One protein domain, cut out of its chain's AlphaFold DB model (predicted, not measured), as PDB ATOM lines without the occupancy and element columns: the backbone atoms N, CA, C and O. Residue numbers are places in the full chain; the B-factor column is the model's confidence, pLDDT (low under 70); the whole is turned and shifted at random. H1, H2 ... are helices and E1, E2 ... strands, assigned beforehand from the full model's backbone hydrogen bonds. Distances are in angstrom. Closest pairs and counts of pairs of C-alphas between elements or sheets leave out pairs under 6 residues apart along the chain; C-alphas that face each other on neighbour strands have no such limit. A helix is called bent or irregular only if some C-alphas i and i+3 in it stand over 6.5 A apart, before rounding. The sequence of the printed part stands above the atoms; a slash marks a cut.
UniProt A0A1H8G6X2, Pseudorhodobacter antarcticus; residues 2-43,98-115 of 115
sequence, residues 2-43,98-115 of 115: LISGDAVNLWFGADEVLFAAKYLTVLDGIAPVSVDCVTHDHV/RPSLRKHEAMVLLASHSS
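Overview. This is residues 2 to 43 and 98 to 115 of the 115 residues of a protein of Pseudorhodobacter antarcticus (UniProt A0A1H8G6X2). Three short helices stand with H3 between H1 and H2, beside a small ladder of two strands, E1 and E2, and from this body a bare arm, residues 33 to 43, sticks out and makes much of the length. The printed part has 60 residues, in the order E1, H1, E2, H2, H3; E1 and E2 form an antiparallel sheet. The class is mixed, helices and strands, with under half of the residues, 28, in named elements. The whole is loose, with a radius of gyration of the C-alphas of 13.6 A and spans of 41 by 29 by 16 A.

Along the chain. Find C-alpha 2 at (596.444, 565.470, 460.068), where E1, residues 2 to 4, begins. Next come H1, residues 6 to 12, 10.0 A long, and E2, residues 16 to 18. H2, residues 21 to 26, spans 10.6 A; it is irregular, but only just: C-alphas 23 and 26 are 6.6 A apart. Beyond the cut, H3, residues 103 to 111, runs 12.2 A to C-alpha 111 at (592.591, 581.314, 460.559).

Arrangement. Look first at E1 and E2, antiparallel at 152 degrees, with N 3 and O 17 within hydrogen-bond range at 2.9 A. The closest C-alphas of H1 and E2, Val 8 and Glu 16, are 6.7 A apart. H1 and H3 are close but not clearly touching, closest at C-alphas 8 and 109, 7.5 A; they run opposite ways at a shallow tilt of 22 degrees. H2 and H3 touch, closest at C-alphas 23 and 103, 6.8 A, the same way at a steep tilt of 51 degrees. H1 and H2 are apart. In H1 and H3 each O i to N i+4 pair is within hydrogen-bond range; H2 has 0 of 2, and 1 of 3 O i to N i+3 pairs.

Size, cuts and confidence. Without residues 33 to 43, which stand free, the body spans 30 by 22 by 16 A. Residues 44 to 97 are not printed; C-alphas 43 and 98 are 16.7 A apart. The links printed whole are tight. Confidence is low at residues 113 to 115.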
ATOM      1  N   LEU A   2     595.094 565.090 460.496       95.56
ATOM      2  CA  LEU A   2     596.444 565.470 460.068       95.56
ATOM      3  C   LEU A   2     596.409 566.698 459.149       95.56
ATOM      4  O   LEU A   2     595.539 566.804 458.284       95.56
ATOM      5  N   ILE A   3     597.372 567.600 459.309       94.19
ATOM      6  CA  ILE A   3     597.633 568.702 458.380       94.19
ATOM      7  C   ILE A   3     599.136 568.896 458.201       94.19
ATOM      8  O   ILE A   3     599.914 568.709 459.136       94.19
ATOM      9  N   SER A   4     599.523 569.290 456.995       93.94
ATOM     10  CA  SER A   4     600.903 569.502 456.568       93.94
ATOM     11  C   SER A   4     601.015 570.793 455.761       93.94
ATOM     12  O   SER A   4     600.041 571.213 455.134       93.94
ATOM     13  N   GLY A   5     602.207 571.384 455.709       91.69
ATOM     14  CA  GLY A   5     602.506 572.511 454.823       91.69
ATOM     15  C   GLY A   5     603.464 573.528 455.434       91.69
ATOM     16  O   GLY A   5     603.814 573.448 456.611       91.69
ATOM     17  N   ASP A   6     603.852 574.525 454.642       92.00
ATOM     18  CA  ASP A   6     604.882 575.499 455.026       92.00
ATOM     19  C   ASP A   6     604.524 576.272 456.303       92.00
ATOM     20  O   ASP A   6     605.382 576.503 457.152       92.00
ATOM     21  N   ALA A   7     603.248 576.632 456.479       91.31
ATOM     22  CA  ALA A   7     602.775 577.300 457.692       91.31
ATOM     23  C   ALA A   7     602.915 576.410 458.938       91.31
ATOM     24  O   ALA A   7     603.211 576.914 460.020       91.31
ATOM     25  N   VAL A   8     602.736 575.092 458.789       94.56
ATOM     26  CA  VAL A   8     602.892 574.129 459.885       94.56
ATOM     27  C   VAL A   8     604.356 574.069 460.318       94.56
ATOM     28  O   VAL A   8     604.650 574.231 461.504       94.56
ATOM     29  N   ASN A   9     605.269 573.942 459.353       94.75
ATOM     30  CA  ASN A   9     606.704 573.934 459.619       94.75
ATOM     31  C   ASN A   9     607.161 575.259 460.251       94.75
ATOM     32  O   ASN A   9     607.809 575.255 461.298       94.75
ATOM     33  N   LEU A  10     606.739 576.392 459.686       93.56
ATOM     34  CA  LEU A  10     607.118 577.722 460.162       93.56
ATOM     35  C   LEU A  10     606.642 578.010 461.592       93.56
ATOM     36  O   LEU A  10     607.350 578.676 462.348       93.56
ATOM     37  N   TRP A  11     605.436 577.574 461.958       93.81
ATOM     38  CA  TRP A  11     604.820 577.938 463.240       93.81
ATOM     39  C   TRP A  11     605.044 576.914 464.342       93.81
ATOM     40  O   TRP A  11     605.102 577.294 465.511       93.81
ATOM     41  N   PHE A  12     605.183 575.639 463.984       94.19
ATOM     42  CA  PHE A  12     605.244 574.540 464.948       94.19
ATOM     43  C   PHE A  12     606.530 573.714 464.850       94.19
ATOM     44  O   PHE A  12     606.732 572.820 465.669       94.19
ATOM     45  N   GLY A  13     607.411 574.004 463.887       94.94
ATOM     46  CA  GLY A  13     608.682 573.294 463.726       94.94
ATOM     47  C   GLY A  13     608.519 571.821 463.343       94.94
ATOM     48  O   GLY A  13     609.395 571.016 463.647       94.94
ATOM     49  N   ALA A  14     607.394 571.464 462.718       94.94
ATOM     50  CA  ALA A  14     607.072 570.110 462.287       94.94
ATOM     51  C   ALA A  14     606.494 570.125 460.870       94.94
ATOM     52  O   ALA A  14     605.787 571.057 460.501       94.94
ATOM     53  N   ASP A  15     606.759 569.082 460.087       94.88
ATOM     54  CA  ASP A  15     606.228 568.983 458.719       94.88
ATOM     55  C   ASP A  15     604.736 568.620 458.703       94.88
ATOM     56  O   ASP A  15     603.993 569.016 457.803       94.88
ATOM     57  N   GLU A  16     604.290 567.901 459.737       96.38
ATOM     58  CA  GLU A  16     602.914 567.457 459.915       96.38
ATOM     59  C   GLU A  16     602.511 567.561 461.387       96.38
ATOM     60  O   GLU A  16     603.298 567.251 462.287       96.38
ATOM     61  N   VAL A  17     601.265 567.957 461.634       96.44
ATOM     62  CA  VAL A  17     600.686 568.038 462.980       96.44
ATOM     63  C   VAL A  17     599.279 567.465 463.002       96.44
ATOM     64  O   VAL A  17     598.569 567.442 461.993       96.44
ATOM     65  N   LEU A  18     598.865 567.021 464.183       95.62
ATOM     66  CA  LEU A  18     597.523 566.537 464.460       95.62
ATOM     67  C   LEU A  18     596.705 567.590 465.207       95.62
ATOM     68  O   LEU A  18     597.226 568.369 466.000       95.62
ATOM     69  N   PHE A  19     595.395 567.599 464.987       94.44
ATOM     70  CA  PHE A  19     594.452 568.351 465.811       94.44
ATOM     71  C   PHE A  19     593.074 567.678 465.854       94.44
ATOM     72  O   PHE A  19     592.713 566.864 464.996       94.44
ATOM     73  N   ALA A  20     592.280 568.026 466.871       92.19
ATOM     74  CA  ALA A  20     590.951 567.458 467.061       92.19
ATOM     75  C   ALA A  20     589.967 567.951 465.986       92.19
ATOM     76  O   ALA A  20     589.833 569.157 465.773       92.19
ATOM     77  N   ALA A  21     589.196 567.039 465.384       90.94
ATOM     78  CA  ALA A  21     588.231 567.364 464.327       90.94
ATOM     79  C   ALA A  21     587.197 568.425 464.745       90.94
ATOM     80  O   ALA A  21     586.825 569.276 463.946       90.94
ATOM     81  N   LYS A  22     586.800 568.457 466.027       91.31
ATOM     82  CA  LYS A  22     585.889 569.479 466.579       91.31
ATOM     83  C   LYS A  22     586.398 570.919 466.440       91.31
ATOM     84  O   LYS A  22     585.633 571.849 466.648       91.31
ATOM     85  N   TYR A  23     587.685 571.123 466.156       94.44
ATOM     86  CA  TYR A  23     588.238 572.450 465.894       94.44
ATOM     87  C   TYR A  23     587.902 572.956 464.487       94.44
ATOM     88  O   TYR A  23     587.923 574.162 464.279       94.44
ATOM     89  N   LEU A  24     587.520 572.077 463.554       93.06
ATOM     90  CA  LEU A  24     587.124 572.446 462.191       93.06
ATOM     91  C   LEU A  24     585.797 573.204 462.117       93.06
ATOM     92  O   LEU A  24     585.512 573.808 461.092       93.06
ATOM     93  N   THR A  25     584.997 573.228 463.185       93.69
ATOM     94  CA  THR A  25     583.686 573.905 463.203       93.69
ATOM     95  C   THR A  25     583.776 575.431 463.083       93.69
ATOM     96  O   THR A  25     582.754 576.105 463.143       93.69
ATOM     97  N   VAL A  26     584.986 575.994 463.012       91.50
ATOM     98  CA  VAL A  26     585.219 577.415 462.707       91.50
ATOM     99  C   VAL A  26     585.296 577.696 461.206       91.50
ATOM    100  O   VAL A  26     585.274 578.860 460.819       91.50
ATOM    101  N   LEU A  27     585.419 576.656 460.378       91.62
ATOM    102  CA  LEU A  27     585.425 576.770 458.926       91.62
ATOM    103  C   LEU A  27     583.994 576.762 458.390       91.62
ATOM    104  O   LEU A  27     583.131 576.027 458.882       91.62
ATOM    105  N   ASP A  28     583.762 577.535 457.332       92.38
ATOM    106  CA  ASP A  28     582.479 577.547 456.641       92.38
ATOM    107  C   ASP A  28     582.160 576.164 456.054       92.38
ATOM    108  O   ASP A  28     583.002 575.500 455.451       92.38
ATOM    109  N   GLY A  29     580.913 575.723 456.233       93.44
ATOM    110  CA  GLY A  29     580.433 574.430 455.737       93.44
ATOM    111  C   GLY A  29     580.659 573.242 456.677       93.44
ATOM    112  O   GLY A  29     580.212 572.144 456.351       93.44
ATOM    113  N   ILE A  30     581.276 573.435 457.849       93.81
ATOM    114  CA  ILE A  30     581.476 572.368 458.842       93.81
ATOM    115  C   ILE A  30     580.654 572.660 460.097       93.81
ATOM    116  O   ILE A  30     580.872 573.649 460.791       93.81
ATOM    117  N   ALA A  31     579.729 571.758 460.424       93.50
ATOM    118  CA  ALA A  31     578.873 571.874 461.598       93.50
ATOM    119  C   ALA A  31     578.800 570.548 462.368       93.50
ATOM    120  O   ALA A  31     578.830 569.478 461.753       93.50
ATOM    121  N   PRO A  32     578.687 570.590 463.707       91.56
ATOM    122  CA  PRO A  32     578.374 569.398 464.478       91.56
ATOM    123  C   PRO A  32     576.973 568.896 464.115       91.56
ATOM    124  O   PRO A  32     576.044 569.684 463.934       91.56
ATOM    125  N   VAL A  33     576.818 567.576 464.054       92.88
ATOM    126  CA  VAL A  33     575.535 566.912 463.804       92.88
ATOM    127  C   VAL A  33     575.179 566.068 465.017       92.88
ATOM    128  O   VAL A  33     576.038 565.395 465.583       92.88
ATOM    129  N   SER A  34     573.909 566.115 465.418       92.56
ATOM    130  CA  SER A  34     573.386 565.211 466.442       92.56
ATOM    131  C   SER A  34     572.947 563.907 465.791       92.56
ATOM    132  O   SER A  34     572.199 563.928 464.814       92.56
ATOM    133  N   VAL A  35     573.384 562.789 466.358       92.44
ATOM    134  CA  VAL A  35     572.995 561.438 465.945       92.44
ATOM    135  C   VAL A  35     572.458 560.676 467.152       92.44
ATOM    136  O   VAL A  35     572.891 560.923 468.276       92.44
ATOM    137  N   ASP A  36     571.520 559.757 466.926       92.00
ATOM    138  CA  ASP A  36     570.908 558.975 468.010       92.00
ATOM    139  C   ASP A  36     571.887 557.967 468.629       92.00
ATOM    140  O   ASP A  36     571.772 557.608 469.798       92.00
ATOM    141  N   CYS A  37     572.859 557.503 467.840       89.06
ATOM    142  CA  CYS A  37     573.878 556.555 468.261       89.06
ATOM    143  C   CYS A  37     575.178 556.797 467.487       89.06
ATOM    144  O   CYS A  37     575.157 557.179 466.316       89.06
ATOM    145  N   VAL A  38     576.306 556.546 468.147       81.94
ATOM    146  CA  VAL A  38     577.644 556.561 467.558       81.94
ATOM    147  C   VAL A  38     578.354 555.266 467.944       81.94
ATOM    148  O   VAL A  38     578.292 554.838 469.094       81.94
ATOM    149  N   THR A  39     579.009 554.628 466.977       81.88
ATOM    150  CA  THR A  39     579.897 553.483 467.219       81.88
ATOM    151  C   THR A  39     581.334 553.995 467.239       81.88
ATOM    152  O   THR A  39     581.712 554.768 466.362       81.88
ATOM    153  N   HIS A  40     582.106 553.607 468.255       74.81
ATOM    154  CA  HIS A  40     583.518 553.964 468.386       74.81
ATOM    155  C   HIS A  40     584.372 552.717 468.169       74.81
ATOM    156  O   HIS A  40     584.548 551.914 469.082       74.81
ATOM    157  N   ASP A  41     584.898 552.569 466.958       79.75
ATOM    158  CA  ASP A  41     585.863 551.523 466.640       79.75
ATOM    159  C   ASP A  41     587.278 552.023 466.952       79.75
ATOM    160  O   ASP A  41     587.759 552.999 466.368       79.75
ATOM    161  N   HIS A  42     587.958 551.358 467.885       79.62
ATOM    162  CA  HIS A  42     589.344 551.663 468.231       79.62
ATOM    163  C   HIS A  42     590.295 550.819 467.378       79.62
ATOM    164  O   HIS A  42     590.325 549.596 467.491       79.62
ATOM    165  N   VAL A  43     591.101 551.475 466.542       85.25
ATOM    166  CA  VAL A  43     592.152 550.821 465.750       85.25
ATOM    167  C   VAL A  43     593.489 551.064 466.426       85.25
ATOM    168  O   VAL A  43     593.960 552.197 466.452       85.25
ATOM    169  N   ARG A  98     602.804 562.073 465.637       94.50
ATOM    170  CA  ARG A  98     602.968 563.488 465.293       94.50
ATOM    171  C   ARG A  98     602.628 564.393 466.478       94.50
ATOM    172  O   ARG A  98     601.829 564.001 467.333       94.50
ATOM    173  N   PRO A  99     603.182 565.619 466.527       94.06
ATOM    174  CA  PRO A  99     602.776 566.614 467.509       94.06
ATOM    175  C   PRO A  99     601.287 566.936 467.381       94.06
ATOM    176  O   PRO A  99     600.770 567.095 466.277       94.06
ATOM    177  N   SER A 100     600.614 567.072 468.519       93.19
ATOM    178  CA  SER A 100     599.200 567.437 468.577       93.19
ATOM    179  C   SER A 100     599.024 568.884 469.013       93.19
ATOM    180  O   SER A 100     599.463 569.273 470.097       93.19
ATOM    181  N   LEU A 101     598.334 569.671 468.190       95.25
ATOM    182  CA  LEU A 101     598.006 571.058 468.484       95.25
ATOM    183  C   LEU A 101     596.878 571.157 469.512       95.25
ATOM    184  O   LEU A 101     595.817 570.524 469.415       95.25
ATOM    185  N   ARG A 102     597.064 572.058 470.473       94.38
ATOM    186  CA  ARG A 102     596.009 572.526 471.371       94.38
ATOM    187  C   ARG A 102     595.008 573.371 470.592       94.38
ATOM    188  O   ARG A 102     595.296 573.902 469.525       94.38
ATOM    189  N   LYS A 103     593.821 573.571 471.178       93.38
ATOM    190  CA  LYS A 103     592.746 574.354 470.549       93.38
ATOM    191  C   LYS A 103     593.238 575.697 470.002       93.38
ATOM    192  O   LYS A 103     592.950 576.009 468.859       93.38
ATOM    193  N   HIS A 104     593.962 576.482 470.799       94.38
ATOM    194  CA  HIS A 104     594.412 577.815 470.387       94.38
ATOM    195  C   HIS A 104     595.449 577.776 469.256       94.38
ATOM    196  O   HIS A 104     595.368 578.601 468.356       94.38
ATOM    197  N   GLU A 105     596.362 576.800 469.254       95.31
ATOM    198  CA  GLU A 105     597.330 576.589 468.167       95.31
ATOM    199  C   GLU A 105     596.613 576.213 466.866       95.31
ATOM    200  O   GLU A 105     596.868 576.805 465.818       95.31
ATOM    201  N   ALA A 106     595.634 575.307 466.951       94.75
ATOM    202  CA  ALA A 106     594.804 574.938 465.810       94.75
ATOM    203  C   ALA A 106     593.993 576.131 465.275       94.75
ATOM    204  O   ALA A 106     593.889 576.294 464.065       94.75
ATOM    205  N   MET A 107     593.453 577.002 466.139       94.06
ATOM    206  CA  MET A 107     592.737 578.204 465.682       94.06
ATOM    207  C   MET A 107     593.646 579.150 464.888       94.06
ATOM    208  O   MET A 107     593.199 579.709 463.890       94.06
ATOM    209  N   VAL A 108     594.904 579.323 465.309       92.62
ATOM    210  CA  VAL A 108     595.881 580.148 464.579       92.62
ATOM    211  C   VAL A 108     596.123 579.570 463.185       92.62
ATOM    212  O   VAL A 108     596.061 580.309 462.206       92.62
ATOM    213  N   LEU A 109     596.316 578.250 463.090       92.12
ATOM    214  CA  LEU A 109     596.504 577.545 461.820       92.12
ATOM    215  C   LEU A 109     595.283 577.628 460.894       92.12
ATOM    216  O   LEU A 109     595.430 577.870 459.700       92.12
ATOM    217  N   LEU A 110     594.076 577.447 461.427       91.19
ATOM    218  CA  LEU A 110     592.850 577.476 460.626       91.19
ATOM    219  C   LEU A 110     592.494 578.894 460.161       91.19
ATOM    220  O   LEU A 110     591.974 579.057 459.064       91.19
ATOM    221  N   ALA A 111     592.823 579.924 460.946       85.81
ATOM    222  CA  ALA A 111     592.591 581.314 460.559       85.81
ATOM    223  C   ALA A 111     593.457 581.771 459.371       85.81
ATOM    224  O   ALA A 111     593.067 582.695 458.661       85.81
ATOM    225  N   SER A 112     594.618 581.149 459.138       75.12
ATOM    226  CA  SER A 112     595.509 581.507 458.026       75.12
ATOM    227  C   SER A 112     595.218 580.801 456.709       75.12
ATOM    228  O   SER A 112     595.765 581.206 455.688       75.12
ATOM    229  N   HIS A 113     594.350 579.789 456.720       63.16
ATOM    230  CA  HIS A 113     593.948 579.035 455.529       63.16
ATOM    231  C   HIS A 113     592.622 579.526 454.917       63.16
ATOM    232  O   HIS A 113     592.158 578.962 453.931       63.16
ATOM    233  N   SER A 114     592.016 580.583 455.469       51.94
ATOM    234  CA  SER A 114     590.761 581.177 454.979       51.94
ATOM    235  C   SER A 114     590.978 582.286 453.932       51.94
ATOM    236  O   SER A 114     590.326 583.329 453.997       51.94
ATOM    237  N   SER A 115     591.913 582.119 452.991       38.09
ATOM    238  CA  SER A 115     592.153 583.070 451.884       38.09
ATOM    239  C   SER A 115     592.233 582.379 450.534       38.09
ATOM    240  O   SER A 115     592.869 581.308 450.462       38.09
TER     241      SER A 115